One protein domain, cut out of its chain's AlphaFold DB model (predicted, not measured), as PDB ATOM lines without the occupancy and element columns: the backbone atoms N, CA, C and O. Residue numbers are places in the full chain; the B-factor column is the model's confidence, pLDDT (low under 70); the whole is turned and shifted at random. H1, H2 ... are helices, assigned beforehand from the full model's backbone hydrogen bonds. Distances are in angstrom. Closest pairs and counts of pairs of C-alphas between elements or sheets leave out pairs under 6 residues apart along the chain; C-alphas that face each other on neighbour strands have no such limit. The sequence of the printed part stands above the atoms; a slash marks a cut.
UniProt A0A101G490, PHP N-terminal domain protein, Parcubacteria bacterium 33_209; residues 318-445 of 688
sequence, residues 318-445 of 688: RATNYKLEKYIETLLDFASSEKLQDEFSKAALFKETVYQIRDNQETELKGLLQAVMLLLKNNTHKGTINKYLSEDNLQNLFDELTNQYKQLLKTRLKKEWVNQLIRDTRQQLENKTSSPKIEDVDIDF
ATOM      1  N   ARG A 318     187.815 106.065 202.630       84.50
ATOM      2  CA  ARG A 318     187.543 105.629 204.009       84.50
ATOM      3  C   ARG A 318     188.617 106.163 204.942       84.50
ATOM      4  O   ARG A 318     188.276 106.789 205.942       84.50
ATOM      5  N   ALA A 319     189.888 105.992 204.580       86.12
ATOM      6  CA  ALA A 319     191.002 106.569 205.326       86.12
ATOM      7  C   ALA A 319     190.912 108.102 205.373       86.12
ATOM      8  O   ALA A 319     191.109 108.696 206.432       86.12
ATOM      9  N   THR A 320     190.556 108.745 204.254       85.44
ATOM     10  CA  THR A 320     190.374 110.202 204.186       85.44
ATOM     11  C   THR A 320     189.274 110.687 205.136       85.44
ATOM     12  O   THR A 320     189.482 111.648 205.875       85.44
ATOM     13  N   ASN A 321     188.107 110.028 205.155       85.88
ATOM     14  CA  ASN A 321     187.023 110.404 206.067       85.88
ATOM     15  C   ASN A 321     187.389 110.144 207.535       85.88
ATOM     16  O   ASN A 321     187.120 111.004 208.366       85.88
ATOM     17  N   TYR A 322     188.055 109.025 207.841       87.31
ATOM     18  CA  TYR A 322     188.516 108.721 209.197       87.31
ATOM     19  C   TYR A 322     189.474 109.791 209.734       87.31
ATOM     20  O   TYR A 322     189.277 110.289 210.837       87.31
ATOM     21  N   LYS A 323     190.469 110.209 208.937       86.75
ATOM     22  CA  LYS A 323     191.388 111.301 209.310       86.75
ATOM     23  C   LYS A 323     190.648 112.609 209.584       86.75
ATOM     24  O   LYS A 323     190.969 113.314 210.532       86.75
ATOM     25  N   LEU A 324     189.645 112.935 208.765       88.62
ATOM     26  CA  LEU A 324     188.833 114.136 208.960       88.62
ATOM     27  C   LEU A 324     188.010 114.076 210.250       88.62
ATOM     28  O   LEU A 324     187.969 115.061 210.982       88.62
ATOM     29  N   GLU A 325     187.360 112.946 210.525       87.56
ATOM     30  CA  GLU A 325     186.594 112.741 211.760       87.56
ATOM     31  C   GLU A 325     187.501 112.843 212.987       87.56
ATOM     32  O   GLU A 325     187.208 113.617 213.896       87.56
ATOM     33  N   LYS A 326     188.651 112.162 212.958       87.44
ATOM     34  CA  LYS A 326     189.648 112.172 214.031       87.44
ATOM     35  C   LYS A 326     190.222 113.566 214.293       87.44
ATOM     36  O   LYS A 326     190.338 113.989 215.442       87.44
ATOM     37  N   TYR A 327     190.536 114.311 213.233       88.31
ATOM     38  CA  TYR A 327     190.968 115.703 213.344       88.31
ATOM     39  C   TYR A 327     189.900 116.564 214.033       88.31
ATOM     40  O   TYR A 327     190.214 117.319 214.949       88.31
ATOM     41  N   ILE A 328     188.628 116.443 213.627       88.50
ATOM     42  CA  ILE A 328     187.525 117.219 214.220       88.50
ATOM     43  C   ILE A 328     187.313 116.841 215.690       88.50
ATOM     44  O   ILE A 328     187.189 117.735 216.525       88.50
ATOM     45  N   GLU A 329     187.289 115.548 216.010       88.38
ATOM     46  CA  GLU A 329     187.124 115.035 217.375       88.38
ATOM     47  C   GLU A 329     188.232 115.566 218.292       88.38
ATOM     48  O   GLU A 329     187.956 116.253 219.275       88.38
ATOM     49  N   THR A 330     189.494 115.370 217.907       86.56
ATOM     50  CA  THR A 330     190.638 115.814 218.713       86.56
ATOM     51  C   THR A 330     190.761 117.338 218.813       86.56
ATOM     52  O   THR A 330     191.217 117.857 219.834       86.56
ATOM     53  N   LEU A 331     190.309 118.085 217.799       85.44
ATOM     54  CA  LEU A 331     190.222 119.544 217.853       85.44
ATOM     55  C   LEU A 331     189.173 120.019 218.871       85.44
ATOM     56  O   LEU A 331     189.429 120.970 219.614       85.44
ATOM     57  N   LEU A 332     188.006 119.369 218.921       86.62
ATOM     58  CA  LEU A 332     186.950 119.672 219.891       86.62
ATOM     59  C   LEU A 332     187.368 119.294 221.321       86.62
ATOM     60  O   LEU A 332     187.133 120.067 222.255       86.62
ATOM     61  N   ASP A 333     188.051 118.163 221.492       83.50
ATOM     62  CA  ASP A 333     188.609 117.730 222.778       83.50
ATOM     63  C   ASP A 333     189.685 118.698 223.285       83.50
ATOM     64  O   ASP A 333     189.696 119.078 224.462       83.50
ATOM     65  N   PHE A 334     190.554 119.175 222.390       81.50
ATOM     66  CA  PHE A 334     191.540 120.204 222.713       81.50
ATOM     67  C   PHE A 334     190.892 121.525 223.140       81.50
ATOM     68  O   PHE A 334     191.322 122.142 224.118       81.50
ATOM     69  N   ALA A 335     189.848 121.955 222.424       80.81
ATOM     70  CA  ALA A 335     189.135 123.196 222.715       80.81
ATOM     71  C   ALA A 335     188.350 123.134 224.036       80.81
ATOM     72  O   ALA A 335     188.316 124.112 224.778       80.81
ATOM     73  N   SER A 336     187.745 121.989 224.357       81.56
ATOM     74  CA  SER A 336     186.974 121.796 225.594       81.56
ATOM     75  C   SER A 336     187.849 121.616 226.844       81.56
ATOM     76  O   SER A 336     187.395 121.865 227.963       81.56
ATOM     77  N   SER A 337     189.127 121.269 226.668       79.31
ATOM     78  CA  SER A 337     190.095 121.017 227.745       79.31
ATOM     79  C   SER A 337     190.899 122.257 228.169       79.31
ATOM     80  O   SER A 337     192.055 122.149 228.572       79.31
ATOM     81  N   GLU A 338     190.300 123.451 228.126       69.44
ATOM     82  CA  GLU A 338     190.979 124.732 228.411       69.44
ATOM     83  C   GLU A 338     191.649 124.773 229.800       69.44
ATOM     84  O   GLU A 338     192.754 125.293 229.956       69.44
ATOM     85  N   LYS A 339     191.025 124.149 230.809       66.81
ATOM     86  CA  LYS A 339     191.559 124.063 232.183       66.81
ATOM     87  C   LYS A 339     192.805 123.180 232.313       66.81
ATOM     88  O   LYS A 339     193.494 123.272 233.325       66.81
ATOM     89  N   LEU A 340     193.074 122.326 231.325       68.81
ATOM     90  CA  LEU A 340     194.231 121.428 231.273       68.81
ATOM     91  C   LEU A 340     195.380 122.009 230.428       68.81
ATOM     92  O   LEU A 340     196.428 121.377 230.326       68.81
ATOM     93  N   GLN A 341     195.205 123.204 229.842       71.56
ATOM     94  CA  GLN A 341     196.246 123.862 229.048       71.56
ATOM     95  C   GLN A 341     197.303 124.533 229.941       71.56
ATOM     96  O   GLN A 341     197.082 125.589 230.545       71.56
ATOM     97  N   ASP A 342     198.480 123.920 229.976       75.75
ATOM     98  CA  ASP A 342     199.713 124.425 230.582       75.75
ATOM     99  C   ASP A 342     200.505 125.369 229.646       75.75
ATOM    100  O   ASP A 342     200.063 125.733 228.556       75.75
ATOM    101  N   GLU A 343     201.682 125.818 230.084       77.19
ATOM    102  CA  GLU A 343     202.545 126.713 229.297       77.19
ATOM    103  C   GLU A 343     203.053 126.067 227.994       77.19
ATOM    104  O   GLU A 343     203.213 126.765 226.992       77.19
ATOM    105  N   PHE A 344     203.242 124.742 227.969       77.06
ATOM    106  CA  PHE A 344     203.725 124.006 226.796       77.06
ATOM    107  C   PHE A 344     202.659 123.927 225.696       77.06
ATOM    108  O   PHE A 344     202.938 124.225 224.536       77.06
ATOM    109  N   SER A 345     201.419 123.605 226.064       72.81
ATOM    110  CA  SER A 345     200.264 123.550 225.154       72.81
ATOM    111  C   SER A 345     199.765 124.932 224.701       72.81
ATOM    112  O   SER A 345     199.057 125.050 223.695       72.81
ATOM    113  N   LYS A 346     200.154 126.004 225.404       77.88
ATOM    114  CA  LYS A 346     199.915 127.404 225.004       77.88
ATOM    115  C   LYS A 346     200.971 127.965 224.052       77.88
ATOM    116  O   LYS A 346     200.737 129.037 223.492       77.88
ATOM    117  N   ALA A 347     202.097 127.281 223.852       81.31
ATOM    118  CA  ALA A 347     203.139 127.743 222.943       81.31
ATOM    119  C   ALA A 347     202.592 127.930 221.515       81.31
ATOM    120  O   ALA A 347     201.844 127.095 221.010       81.31
ATOM    121  N   ALA A 348     202.994 129.010 220.836       80.06
ATOM    122  CA  ALA A 348     202.498 129.325 219.492       80.06
ATOM    123  C   ALA A 348     202.760 128.181 218.494       80.06
ATOM    124  O   ALA A 348     201.848 127.748 217.797       80.06
ATOM    125  N   LEU A 349     203.972 127.611 218.521       79.44
ATOM    126  CA  LEU A 349     204.368 126.486 217.665       79.44
ATOM    127  C   LEU A 349     203.631 125.175 217.980       79.44
ATOM    128  O   LEU A 349     203.566 124.302 217.122       79.44
ATOM    129  N   PHE A 350     203.053 125.034 219.177       77.25
ATOM    130  CA  PHE A 350     202.237 123.868 219.527       77.25
ATOM    131  C   PHE A 350     200.900 123.867 218.772       77.25
ATOM    132  O   PHE A 350     200.407 122.814 218.374       77.25
ATOM    133  N   LYS A 351     200.331 125.059 218.547       74.75
ATOM    134  CA  LYS A 351     199.048 125.270 217.854       74.75
ATOM    135  C   LYS A 351     199.210 125.578 216.361       74.75
ATOM    136  O   LYS A 351     198.208 125.734 215.669       74.75
ATOM    137  N   GLU A 352     200.445 125.686 215.880       81.62
ATOM    138  CA  GLU A 352     200.743 126.072 214.505       81.62
ATOM    139  C   GLU A 352     200.374 124.963 213.510       81.62
ATOM    140  O   GLU A 352     200.458 123.768 213.814       81.62
ATOM    141  N   THR A 353     199.975 125.375 212.307       79.56
ATOM    142  CA  THR A 353     199.661 124.464 211.195       79.56
ATOM    143  C   THR A 353     200.821 124.391 210.211       79.56
ATOM    144  O   THR A 353     201.553 125.361 210.014       79.56
ATOM    145  N   VAL A 354     201.011 123.236 209.572       84.31
ATOM    146  CA  VAL A 354     202.051 123.089 208.550       84.31
ATOM    147  C   VAL A 354     201.666 123.798 207.251       84.31
ATOM    148  O   VAL A 354     200.496 123.904 206.878       84.31
ATOM    149  N   TYR A 355     202.669 124.230 206.496       85.31
ATOM    150  CA  TYR A 355     202.475 124.687 205.130       85.31
ATOM    151  C   TYR A 355     201.988 123.547 204.240       85.31
ATOM    152  O   TYR A 355     202.638 122.508 204.128       85.31
ATOM    153  N   GLN A 356     200.911 123.801 203.502       80.50
ATOM    154  CA  GLN A 356     200.484 122.932 202.413       80.50
ATOM    155  C   GLN A 356     201.495 123.016 201.260       80.50
ATOM    156  O   GLN A 356     201.735 124.089 200.684       80.50
ATOM    157  N   ILE A 357     202.114 121.881 200.940       78.25
ATOM    158  CA  ILE A 357     203.086 121.747 199.854       78.25
ATOM    159  C   ILE A 357     202.366 121.128 198.662       78.25
ATOM    160  O   ILE A 357     201.928 119.985 198.717       78.25
ATOM    161  N   ARG A 358     202.243 121.903 197.584       74.25
ATOM    162  CA  ARG A 358     201.694 121.449 196.305       74.25
ATOM    163  C   ARG A 358     202.783 121.537 195.259       74.25
ATOM    164  O   ARG A 358     203.473 122.554 195.194       74.25
ATOM    165  N   ASP A 359     202.903 120.509 194.438       73.31
ATOM    166  CA  ASP A 359     203.892 120.441 193.371       73.31
ATOM    167  C   ASP A 359     203.308 120.788 191.996       73.31
ATOM    168  O   ASP A 359     204.081 120.963 191.069       73.31
ATOM    169  N   ASN A 360     201.990 120.992 191.846       76.56
ATOM    170  CA  ASN A 360     201.327 121.213 190.549       76.56
ATOM    171  C   ASN A 360     202.043 122.227 189.637       76.56
ATOM    172  O   ASN A 360     202.229 121.958 188.454       76.56
ATOM    173  N   GLN A 361     202.467 123.370 190.189       80.50
ATOM    174  CA  GLN A 361     203.205 124.391 189.437       80.50
ATOM    175  C   GLN A 361     204.598 123.905 189.023       80.50
ATOM    176  O   GLN A 361     205.037 124.183 187.916       80.50
ATOM    177  N   GLU A 362     205.292 123.151 189.879       82.62
ATOM    178  CA  GLU A 362     206.574 122.522 189.544       82.62
ATOM    179  C   GLU A 362     206.409 121.463 188.445       82.62
ATOM    180  O   GLU A 362     207.253 121.368 187.554       82.62
ATOM    181  N   THR A 363     205.338 120.669 188.498       81.75
ATOM    182  CA  THR A 363     205.041 119.611 187.524       81.75
ATOM    183  C   THR A 363     204.708 120.194 186.153       81.75
ATOM    184  O   THR A 363     205.241 119.729 185.146       81.75
ATOM    185  N   GLU A 364     203.894 121.252 186.112       87.12
ATOM    186  CA  GLU A 364     203.606 122.022 184.899       87.12
ATOM    187  C   GLU A 364     204.893 122.594 184.292       87.12
ATOM    188  O   GLU A 364     205.180 122.387 183.110       87.12
ATOM    189  N   LEU A 365     205.729 123.230 185.117       89.69
ATOM    190  CA  LEU A 365     206.971 123.843 184.658       89.69
ATOM    191  C   LEU A 365     207.996 122.811 184.163       89.69
ATOM    192  O   LEU A 365     208.700 123.062 183.186       89.69
ATOM    193  N   LYS A 366     208.056 121.624 184.784       88.88
ATOM    194  CA  LYS A 366     208.838 120.483 184.275       88.88
ATOM    195  C   LYS A 366     208.360 120.044 182.892       88.88
ATOM    196  O   LYS A 366     209.197 119.768 182.036       88.88
ATOM    197  N   GLY A 367     207.046 119.997 182.670       90.44
ATOM    198  CA  GLY A 367     206.466 119.689 181.362       90.44
ATOM    199  C   GLY A 367     206.865 120.715 180.299       90.44
ATOM    200  O   GLY A 367     207.310 120.340 179.215       90.44
ATOM    201  N   LEU A 368     206.803 122.007 180.637       93.69
ATOM    202  CA  LEU A 368     207.254 123.088 179.753       93.69
ATOM    203  C   LEU A 368     208.753 122.983 179.435       93.69
ATOM    204  O   LEU A 368     209.138 123.066 178.270       93.69
ATOM    205  N   LEU A 369     209.598 122.726 180.439       93.12
ATOM    206  CA  LEU A 369     211.038 122.520 180.244       93.12
ATOM    207  C   LEU A 369     211.330 121.338 179.311       93.12
ATOM    208  O   LEU A 369     212.171 121.456 178.421       93.12
ATOM    209  N   GLN A 370     210.620 120.218 179.472       92.88
ATOM    210  CA  GLN A 370     210.758 119.057 178.589       92.88
ATOM    211  C   GLN A 370     210.333 119.372 177.153       92.88
ATOM    212  O   GLN A 370     211.023 118.966 176.219       92.88
ATOM    213  N   ALA A 371     209.244 120.119 176.963       94.31
ATOM    214  CA  ALA A 371     208.782 120.524 175.640       94.31
ATOM    215  C   ALA A 371     209.797 121.439 174.935       94.31
ATOM    216  O   ALA A 371     210.150 121.193 173.783       94.31
ATOM    217  N   VAL A 372     210.335 122.447 175.631       94.25
ATOM    218  CA  VAL A 372     211.368 123.337 175.071       94.25
ATOM    219  C   VAL A 372     212.648 122.559 174.754       94.25
ATOM    220  O   VAL A 372     213.234 122.726 173.686       94.25
ATOM    221  N   MET A 373     213.047 121.635 175.628       92.50
ATOM    222  CA  MET A 373     214.205 120.765 175.411       92.50
ATOM    223  C   MET A 373     214.011 119.812 174.220       92.50
ATOM    224  O   MET A 373     214.969 119.543 173.495       92.50
ATOM    225  N   LEU A 374     212.787 119.328 173.986       94.00
ATOM    226  CA  LEU A 374     212.438 118.535 172.807       94.00
ATOM    227  C   LEU A 374     212.588 119.360 171.522       94.00
ATOM    228  O   LEU A 374     213.156 118.863 170.551       94.00
ATOM    229  N   LEU A 375     212.118 120.613 171.525       92.31
ATOM    230  CA  LEU A 375     212.255 121.525 170.384       92.31
ATOM    231  C   LEU A 375     213.727 121.827 170.077       92.31
ATOM    232  O   LEU A 375     214.129 121.735 168.920       92.31
ATOM    233  N   LEU A 376     214.539 122.104 171.102       89.50
ATOM    234  CA  LEU A 376     215.975 122.371 170.954       89.50
ATOM    235  C   LEU A 376     216.762 121.159 170.425       89.50
ATOM    236  O   LEU A 376     217.719 121.325 169.673       89.50
ATOM    237  N   LYS A 377     216.370 119.930 170.793       90.44
ATOM    238  CA  LYS A 377     217.066 118.690 170.393       90.44
ATOM    239  C   LYS A 377     216.583 118.085 169.067       90.44
ATOM    240  O   LYS A 377     217.133 117.072 168.634       90.44
ATOM    241  N   ASN A 378     215.552 118.643 168.430       88.75
ATOM    242  CA  ASN A 378     214.970 118.059 167.223       88.75
ATOM    243  C   ASN A 378     215.808 118.381 165.973       88.75
ATOM    244  O   ASN A 378     215.732 119.481 165.431       88.75
ATOM    245  N   ASN A 379     216.564 117.397 165.477       88.56
ATOM    246  CA  ASN A 379     217.380 117.555 164.267       88.56
ATOM    247  C   ASN A 379     216.558 117.460 162.970       88.56
ATOM    248  O   ASN A 379     216.840 118.168 162.007       88.56
ATOM    249  N   THR A 380     215.524 116.616 162.942       90.75
ATOM    250  CA  THR A 380     214.745 116.297 161.732       90.75
ATOM    251  C   THR A 380     213.910 117.478 161.232       90.75
ATOM    252  O   THR A 380     213.798 117.699 160.029       90.75
ATOM    253  N   HIS A 381     213.329 118.261 162.144       91.25
ATOM    254  CA  HIS A 381     212.431 119.376 161.825       91.25
ATOM    255  C   HIS A 381     213.010 120.749 162.196       91.25
ATOM    256  O   HIS A 381     212.275 121.741 162.203       91.25
ATOM    257  N   LYS A 382     214.325 120.832 162.452       88.94
ATOM    258  CA  LYS A 382     215.013 122.060 162.890       88.94
ATOM    259  C   LYS A 382     214.715 123.263 161.988       88.94
ATOM    260  O   LYS A 382     214.427 124.344 162.487       88.94
ATOM    261  N   GLY A 383     214.706 123.070 160.665       87.75
ATOM    262  CA  GLY A 383     214.413 124.139 159.701       87.75
ATOM    263  C   GLY A 383     213.007 124.740 159.840       87.75
ATOM    264  O   GLY A 383     212.845 125.955 159.745       87.75
ATOM    265  N   THR A 384     211.992 123.915 160.118       91.12
ATOM    266  CA  THR A 384     210.607 124.376 160.323       91.12
ATOM    267  C   THR A 384     210.446 125.099 161.655       91.12
ATOM    268  O   THR A 384     209.746 126.106 161.719       91.12
ATOM    269  N   ILE A 385     211.104 124.609 162.710       90.75
ATOM    270  CA  ILE A 385     211.074 125.226 164.042       90.75
ATOM    271  C   ILE A 385     211.763 126.594 163.988       90.75
ATOM    272  O   ILE A 385     211.135 127.603 164.305       90.75
ATOM    273  N   ASN A 386     212.992 126.647 163.462       90.88
ATOM    274  CA  ASN A 386     213.795 127.871 163.382       90.88
ATOM    275  C   ASN A 386     213.185 128.954 162.481       90.88
ATOM    276  O   ASN A 386     213.517 130.127 162.628       90.88
ATOM    277  N   LYS A 387     212.266 128.587 161.577       92.25
ATOM    278  CA  LYS A 387     211.504 129.546 160.764       92.25
ATOM    279  C   LYS A 387     210.610 130.461 161.609       92.25
ATOM    280  O   LYS A 387     210.408 131.612 161.232       92.25
ATOM    281  N   TYR A 388     210.052 129.951 162.706       93.25
ATOM    282  CA  TYR A 388     209.112 130.691 163.558       93.25
ATOM    283  C   TYR A 388     209.664 130.969 164.961       93.25
ATOM    284  O   TYR A 388     209.237 131.922 165.604       93.25
ATOM    285  N   LEU A 389     210.605 130.152 165.437       91.00
ATOM    286  CA  LEU A 389     211.194 130.230 166.768       91.00
ATOM    287  C   LEU A 389     212.714 130.137 166.642       91.00
ATOM    288  O   LEU A 389     213.250 129.057 166.423       91.00
ATOM    289  N   SER A 390     213.419 131.257 166.775       92.31
ATOM    290  CA  SER A 390     214.886 131.260 166.740       92.31
ATOM    291  C   SER A 390     215.478 130.465 167.907       92.31
ATOM    292  O   SER A 390     214.971 130.543 169.028       92.31
ATOM    293  N   GLU A 391     216.604 129.799 167.656       88.62
ATOM    294  CA  GLU A 391     217.342 128.993 168.639       88.62
ATOM    295  C   GLU A 391     217.682 129.799 169.908       88.62
ATOM    296  O   GLU A 391     217.399 129.334 171.011       88.62
ATOM    297  N   ASP A 392     218.121 131.055 169.763       91.31
ATOM    298  CA  ASP A 392     218.413 131.954 170.894       91.31
ATOM    299  C   ASP A 392     217.187 132.228 171.781       91.31
ATOM    300  O   ASP A 392     217.275 132.232 173.006       91.31
ATOM    301  N   ASN A 393     216.007 132.413 171.181       93.38
ATOM    302  CA  ASN A 393     214.772 132.655 171.936       93.38
ATOM    303  C   ASN A 393     214.303 131.397 172.677       93.38
ATOM    304  O   ASN A 393     213.791 131.504 173.790       93.38
ATOM    305  N   LEU A 394     214.490 130.210 172.090       93.44
ATOM    306  CA  LEU A 394     214.208 128.942 172.766       93.44
ATOM    307  C   LEU A 394     215.176 128.700 173.932       93.44
ATOM    308  O   LEU A 394     214.743 128.246 174.990       93.44
ATOM    309  N   GLN A 395     216.455 129.048 173.764       92.75
ATOM    310  CA  GLN A 395     217.469 128.983 174.819       92.75
ATOM    311  C   GLN A 395     217.121 129.931 175.980       92.75
ATOM    312  O   GLN A 395     217.059 129.500 177.129       92.75
ATOM    313  N   ASN A 396     216.784 131.188 175.673       94.81
ATOM    314  CA  ASN A 396     216.373 132.178 176.672       94.81
ATOM    315  C   ASN A 396     215.116 131.734 177.434       94.81
ATOM    316  O   ASN A 396     215.062 131.831 178.660       94.81
ATOM    317  N   LEU A 397     214.120 131.188 176.725       95.06
ATOM    318  CA  LEU A 397     212.913 130.640 177.343       95.06
ATOM    319  C   LEU A 397     213.240 129.465 178.276       95.06
ATOM    320  O   LEU A 397     212.697 129.384 179.378       95.06
ATOM    321  N   PHE A 398     214.129 128.562 177.857       95.00
ATOM    322  CA  PHE A 398     214.570 127.440 178.684       95.00
ATOM    323  C   PHE A 398     215.240 127.917 179.982       95.00
ATOM    324  O   PHE A 398     214.937 127.402 181.063       95.00
ATOM    325  N   ASP A 399     216.111 128.922 179.894       94.50
ATOM    326  CA  ASP A 399     216.813 129.485 181.047       94.50
ATOM    327  C   ASP A 399     215.857 130.205 182.007       94.50
ATOM    328  O   ASP A 399     215.949 130.041 183.230       94.50
ATOM    329  N   GLU A 400     214.888 130.954 181.478       95.56
ATOM    330  CA  GLU A 400     213.897 131.655 182.290       95.56
ATOM    331  C   GLU A 400     212.956 130.684 183.016       95.56
ATOM    332  O   GLU A 400     212.769 130.799 184.233       95.56
ATOM    333  N   LEU A 401     212.459 129.654 182.322       95.12
ATOM    334  CA  LEU A 401     211.705 128.564 182.949       95.12
ATOM    335  C   LEU A 401     212.558 127.839 184.000       95.12
ATOM    336  O   LEU A 401     212.093 127.556 185.102       95.12
ATOM    337  N   THR A 402     213.841 127.596 183.732       93.75
ATOM    338  CA  THR A 402     214.741 126.960 184.706       93.75
ATOM    339  C   THR A 402     214.891 127.805 185.972       93.75
ATOM    340  O   THR A 402     214.908 127.273 187.088       93.75
ATOM    341  N   ASN A 403     214.976 129.128 185.838       94.56
ATOM    342  CA  ASN A 403     215.054 130.032 186.982       94.56
ATOM    343  C   ASN A 403     213.753 130.056 187.788       94.56
ATOM    344  O   ASN A 403     213.809 129.976 189.018       94.56
ATOM    345  N   GLN A 404     212.595 130.085 187.126       93.94
ATOM    346  CA  GLN A 404     211.301 129.962 187.803       93.94
ATOM    347  C   GLN A 404     211.190 128.632 188.562       93.94
ATOM    348  O   GLN A 404     210.814 128.624 189.737       93.94
ATOM    349  N   TYR A 405     211.627 127.523 187.950       92.44
ATOM    350  CA  TYR A 405     211.660 126.208 188.593       92.44
ATOM    351  C   TYR A 405     212.500 126.221 189.873       92.44
ATOM    352  O   TYR A 405     212.050 125.765 190.923       92.44
ATOM    353  N   LYS A 406     213.707 126.798 189.816       91.81
ATOM    354  CA  LYS A 406     214.595 126.920 190.982       91.81
ATOM    355  C   LYS A 406     213.953 127.718 192.120       91.81
ATOM    356  O   LYS A 406     214.143 127.358 193.283       91.81
ATOM    357  N   GLN A 407     213.205 128.782 191.821       92.31
ATOM    358  CA  GLN A 407     212.531 129.581 192.853       92.31
ATOM    359  C   GLN A 407     211.379 128.825 193.516       92.31
ATOM    360  O   GLN A 407     211.251 128.862 194.745       92.31
ATOM    361  N   LEU A 408     210.578 128.100 192.729       90.62
ATOM    362  CA  LEU A 408     209.528 127.228 193.255       90.62
ATOM    363  C   LEU A 408     210.129 126.134 194.142       90.62
ATOM    364  O   LEU A 408     209.758 126.030 195.311       90.62
ATOM    365  N   LEU A 409     211.158 125.442 193.645       89.19
ATOM    366  CA  LEU A 409     211.865 124.392 194.375       89.19
ATOM    367  C   LEU A 409     212.444 124.906 195.700       89.19
ATOM    368  O   LEU A 409     212.273 124.286 196.748       89.19
ATOM    369  N   LYS A 410     213.099 126.072 195.686       92.00
ATOM    370  CA  LYS A 410     213.633 126.709 196.898       92.00
ATOM    371  C   LYS A 410     212.524 127.028 197.900       92.00
ATOM    372  O   LYS A 410     212.715 126.859 199.102       92.00
ATOM    373  N   THR A 411     211.378 127.505 197.419       90.94
ATOM    374  CA  THR A 411     210.218 127.812 198.265       90.94
ATOM    375  C   THR A 411     209.631 126.541 198.875       90.94
ATOM    376  O   THR A 411     209.344 126.531 200.072       90.94
ATOM    377  N   ARG A 412     209.517 125.459 198.097       89.50
ATOM    378  CA  ARG A 412     209.089 124.143 198.581       89.50
ATOM    379  C   ARG A 412     210.018 123.611 199.669       89.50
ATOM    380  O   ARG A 412     209.543 123.316 200.757       89.50
ATOM    381  N   LEU A 413     211.327 123.587 199.420       90.06
ATOM    382  CA  LEU A 413     212.320 123.104 200.388       90.06
ATOM    383  C   LEU A 413     212.290 123.902 201.699       90.06
ATOM    384  O   LEU A 413     212.405 123.334 202.780       90.06
ATOM    385  N   LYS A 414     212.089 125.226 201.625       93.00
ATOM    386  CA  LYS A 414     211.899 126.057 202.822       93.00
ATOM    387  C   LYS A 414     210.639 125.672 203.596       93.00
ATOM    388  O   LYS A 414     210.706 125.564 204.814       93.00
ATOM    389  N   LYS A 415     209.509 125.471 202.910       90.88
ATOM    390  CA  LYS A 415     208.255 125.027 203.540       90.88
ATOM    391  C   LYS A 415     208.416 123.656 204.193       90.88
ATOM    392  O   LYS A 415     208.008 123.496 205.331       90.88
ATOM    393  N   GLU A 416     209.058 122.706 203.515       89.69
ATOM    394  CA  GLU A 416     209.361 121.371 204.054       89.69
ATOM    395  C   GLU A 416     210.205 121.447 205.321       89.69
ATOM    396  O   GLU A 416     209.873 120.824 206.325       89.69
ATOM    397  N   TRP A 417     211.255 122.265 205.297       92.50
ATOM    398  CA  TRP A 417     212.109 122.470 206.458       92.50
ATOM    399  C   TRP A 417     211.352 123.094 207.638       92.50
ATOM    400  O   TRP A 417     211.474 122.615 208.764       92.50
ATOM    401  N   VAL A 418     210.525 124.116 207.389       90.88
ATOM    402  CA  VAL A 418     209.696 124.725 208.443       90.88
ATOM    403  C   VAL A 418     208.660 123.733 208.972       90.88
ATOM    404  O   VAL A 418     208.489 123.637 210.184       90.88
ATOM    405  N   ASN A 419     208.017 122.952 208.104       89.88
ATOM    406  CA  ASN A 419     207.074 121.910 208.514       89.88
ATOM    407  C   ASN A 419     207.743 120.871 209.416       89.88
ATOM    408  O   ASN A 419     207.162 120.487 210.427       89.88
ATOM    409  N   GLN A 420     208.966 120.446 209.082       89.00
ATOM    410  CA  GLN A 420     209.728 119.521 209.917       89.00
ATOM    411  C   GLN A 420     210.021 120.127 211.293       89.00
ATOM    412  O   GLN A 420     209.780 119.483 212.307       89.00
ATOM    413  N   LEU A 421     210.449 121.392 211.339       89.06
ATOM    414  CA  LEU A 421     210.714 122.091 212.595       89.06
ATOM    415  C   LEU A 421     209.454 122.238 213.461       89.06
ATOM    416  O   LEU A 421     209.529 122.051 214.676       89.06
ATOM    417  N   ILE A 422     208.300 122.533 212.850       87.06
ATOM    418  CA  ILE A 422     207.002 122.574 213.543       87.06
ATOM    419  C   ILE A 422     206.689 121.198 214.138       87.06
ATOM    420  O   ILE A 422     206.397 121.110 215.328       87.06
ATOM    421  N   ARG A 423     206.806 120.123 213.346       86.06
ATOM    422  CA  ARG A 423     206.539 118.748 213.799       86.06
ATOM    423  C   ARG A 423     207.455 118.326 214.947       86.06
ATOM    424  O   ARG A 423     206.956 117.855 215.965       86.06
ATOM    425  N   ASP A 424     208.762 118.548 214.819       87.50
ATOM    426  CA  ASP A 424     209.753 118.161 215.830       87.50
ATOM    427  C   ASP A 424     209.542 118.929 217.141       87.50
ATOM    428  O   ASP A 424     209.521 118.343 218.227       87.50
ATOM    429  N   THR A 425     209.339 120.248 217.045       85.62
ATOM    430  CA  THR A 425     209.092 121.101 218.217       85.62
ATOM    431  C   THR A 425     207.806 120.679 218.914       85.62
ATOM    432  O   THR A 425     207.777 120.521 220.134       85.62
ATOM    433  N   ARG A 426     206.743 120.444 218.142       82.88
ATOM    434  CA  ARG A 426     205.455 120.011 218.672       82.88
ATOM    435  C   ARG A 426     205.560 118.660 219.370       82.88
ATOM    436  O   ARG A 426     205.113 118.554 220.505       82.88
ATOM    437  N   GLN A 427     206.225 117.675 218.768       83.69
ATOM    438  CA  GLN A 427     206.438 116.363 219.383       83.69
ATOM    439  C   GLN A 427     207.189 116.464 220.724       83.69
ATOM    440  O   GLN A 427     206.868 115.764 221.685       83.69
ATOM    441  N   GLN A 428     208.187 117.347 220.822       85.50
ATOM    442  CA  GLN A 428     208.913 117.567 222.077       85.50
ATOM    443  C   GLN A 428     208.044 118.228 223.153       85.50
ATOM    444  O   GLN A 428     208.134 117.847 224.321       85.50
ATOM    445  N   LEU A 429     207.205 119.192 222.766       83.88
ATOM    446  CA  LEU A 429     206.262 119.860 223.664       83.88
ATOM    447  C   LEU A 429     205.138 118.917 224.120       83.88
ATOM    448  O   LEU A 429     204.773 118.938 225.293       83.88
ATOM    449  N   GLU A 430     204.647 118.048 223.232       80.25
ATOM    450  CA  GLU A 430     203.639 117.019 223.528       80.25
ATOM    451  C   GLU A 430     204.087 116.094 224.670       80.25
ATOM    452  O   GLU A 430     203.305 115.800 225.568       80.25
ATOM    453  N   ASN A 431     205.370 115.722 224.728       80.56
ATOM    454  CA  ASN A 431     205.919 114.894 225.813       80.56
ATOM    455  C   ASN A 431     205.954 115.587 227.188       80.56
ATOM    456  O   ASN A 431     206.298 114.954 228.191       80.56
ATOM    457  N   LYS A 432     205.694 116.897 227.244       81.06
ATOM    458  CA  LYS A 432     205.780 117.716 228.460       81.06
ATOM    459  C   LYS A 432     204.432 118.264 228.918       81.06
ATOM    460  O   LYS A 432     204.394 118.871 229.985       81.06
ATOM    461  N   THR A 433     203.360 118.040 228.158       77.62
ATOM    462  CA  THR A 433     202.021 118.539 228.477       77.62
ATOM    463  C   THR A 433     201.037 117.416 228.787       77.62
ATOM    464  O   THR A 433     201.117 116.326 228.227       77.62
ATOM    465  N   SER A 434     200.083 117.703 229.674       74.19
ATOM    466  CA  SER A 434     198.945 116.823 229.976       74.19
ATOM    467  C   SER A 434     197.691 117.182 229.165       74.19
ATOM    468  O   SER A 434     196.646 116.556 229.343       74.19
ATOM    469  N   SER A 435     197.765 118.212 228.313       76.75
ATOM    470  CA  SER A 435     196.665 118.616 227.436       76.75
ATOM    471  C   SER A 435     196.426 117.558 226.348       76.75
ATOM    472  O   SER A 435     197.396 117.013 225.815       76.75
ATOM    473  N   PRO A 436     195.165 117.294 225.952       73.12
ATOM    474  CA  PRO A 436     194.888 116.456 224.790       73.12
ATOM    475  C   PRO A 436     195.583 117.005 223.538       73.12
ATOM    476  O   PRO A 436     195.793 118.210 223.405       73.12
ATOM    477  N   LYS A 437     195.967 116.112 222.625       75.75
ATOM    478  CA  LYS A 437     196.629 116.464 221.363       75.75
ATOM    479  C   LYS A 437     195.601 116.582 220.242       75.75
ATOM    480  O   LYS A 437     194.665 115.792 220.194       75.75
ATOM    481  N   ILE A 438     195.818 117.511 219.314       78.00
ATOM    482  CA  ILE A 438     195.103 117.522 218.030       78.00
ATOM    483  C   ILE A 438     195.848 116.569 217.095       78.00
ATOM    484  O   ILE A 438     197.034 116.777 216.833       78.00
ATOM    485  N   GLU A 439     195.179 115.524 216.625       74.88
ATOM    486  CA  GLU A 439     195.743 114.566 215.672       74.88
ATOM    487  C   GLU A 439     195.502 115.020 214.225       74.88
ATOM    488  O   GLU A 439     194.623 115.834 213.967       74.88
ATOM    489  N   ASP A 440     196.303 114.520 213.274       69.44
ATOM    490  CA  ASP A 440     196.175 114.824 211.836       69.44
ATOM    491  C   ASP A 440     196.203 116.331 211.491       69.44
ATOM    492  O   ASP A 440     195.512 116.799 210.592       69.44
ATOM    493  N   VAL A 441     197.048 117.112 212.169       67.38
ATOM    494  CA  VAL A 441     197.169 118.581 211.985       67.38
ATOM    495  C   VAL A 441     197.568 118.982 210.561       67.38
ATOM    496  O   VAL A 441     197.312 120.098 210.118       67.38
ATOM    497  N   ASP A 442     198.137 118.038 209.817       71.06
ATOM    498  CA  ASP A 442     198.539 118.202 208.424       71.06
ATOM    499  C   ASP A 442     197.394 117.907 207.439       71.06
ATOM    500  O   ASP A 442     197.631 117.690 206.248       71.06
ATOM    501  N   ILE A 443     196.150 117.860 207.922       80.94
ATOM    502  CA  ILE A 443     194.973 117.605 207.102       80.94
ATOM    503  C   ILE A 443     194.863 118.622 205.956       80.94
ATOM    504  O   ILE A 443     194.785 119.836 206.153       80.94
ATOM    505  N   ASP A 444     194.841 118.123 204.720       84.19
ATOM    506  CA  ASP A 444     194.643 118.953 203.532       84.19
ATOM    507  C   ASP A 444     193.166 118.942 203.115       84.19
ATOM    508  O   ASP A 444     192.695 118.083 202.364       84.19
ATOM    509  N   PHE A 445     192.416 119.944 203.582       86.12
ATOM    510  CA  PHE A 445     191.005 120.118 203.224       86.12
ATOM    511  C   PHE A 445     190.772 120.283 201.718       86.12
ATOM    512  O   PHE A 445     189.705 119.916 201.216       86.12
TER     513      PHE A 445
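AT A GLANCE: This is residues 318 to 445 of the 688 residues of the protein "PHP N-terminal domain protein" of Parcubacteria bacterium 33_209 (UniProt A0A101G490). Look first for one very long helix, H5, which makes the long axis: H3 runs back beside one half of it with the short H4 at the turn between them, and tiny H2 packs near its other end. H1 is set off to one side at that other end, touching no helix, and the tail of residues 431 to 445 folds back from the end of H5. The printed part has 128 residues with five named helices, H1 to H5 in order, and no named strand; its class is all helix. The whole is extended, with a radius of gyration of the C-alphas of 23.8 A and spans of 76 by 31 by 17 A.

IN THESE COORDINATES: Find C-alpha 391 at (217.342, 128.993, 168.639); from there H5, residues 391 to 430, runs 57.8 A to C-alpha 430 at (203.639, 117.019, 223.528). H3, residues 360 to 377, is 25.7 A long, and H4 is residues 382 to 388. H2 is residues 348 to 351. H1, residues 318 to 336, begins at C-alpha 318 at (187.543, 105.629, 204.009) and runs 27.0 A.

HOW THE PARTS SIT: Start at H5: its residues 391 to 409 alone touch H3, closest at the C-alphas of Leu 369 and Phe 398, 6.3 A apart, with a shallow tilt of 28 degrees, opposite ways. Its residues 422 to 429 alone touch H2, closest at the C-alphas of Phe 350 and Arg 426, 5.1 A apart. H4 is close to but not clearly touching H3, and meets H5 only through their link. H1 is apart from the other four helices. Every O i to N i+4 pair is within hydrogen-bond range in H1, H3 and H5, and 2 of 3 are in H4; H2 is too short for such a pair.

THE WHOLE: The C-alphas of Lys 339 and Gly 383, the two farthest apart, are 76.0 A apart. The printed part has no cut, and the link from H1 to H2 is long. Look for pLDDT under 70 at residues 338 to 340 and 440 to 441.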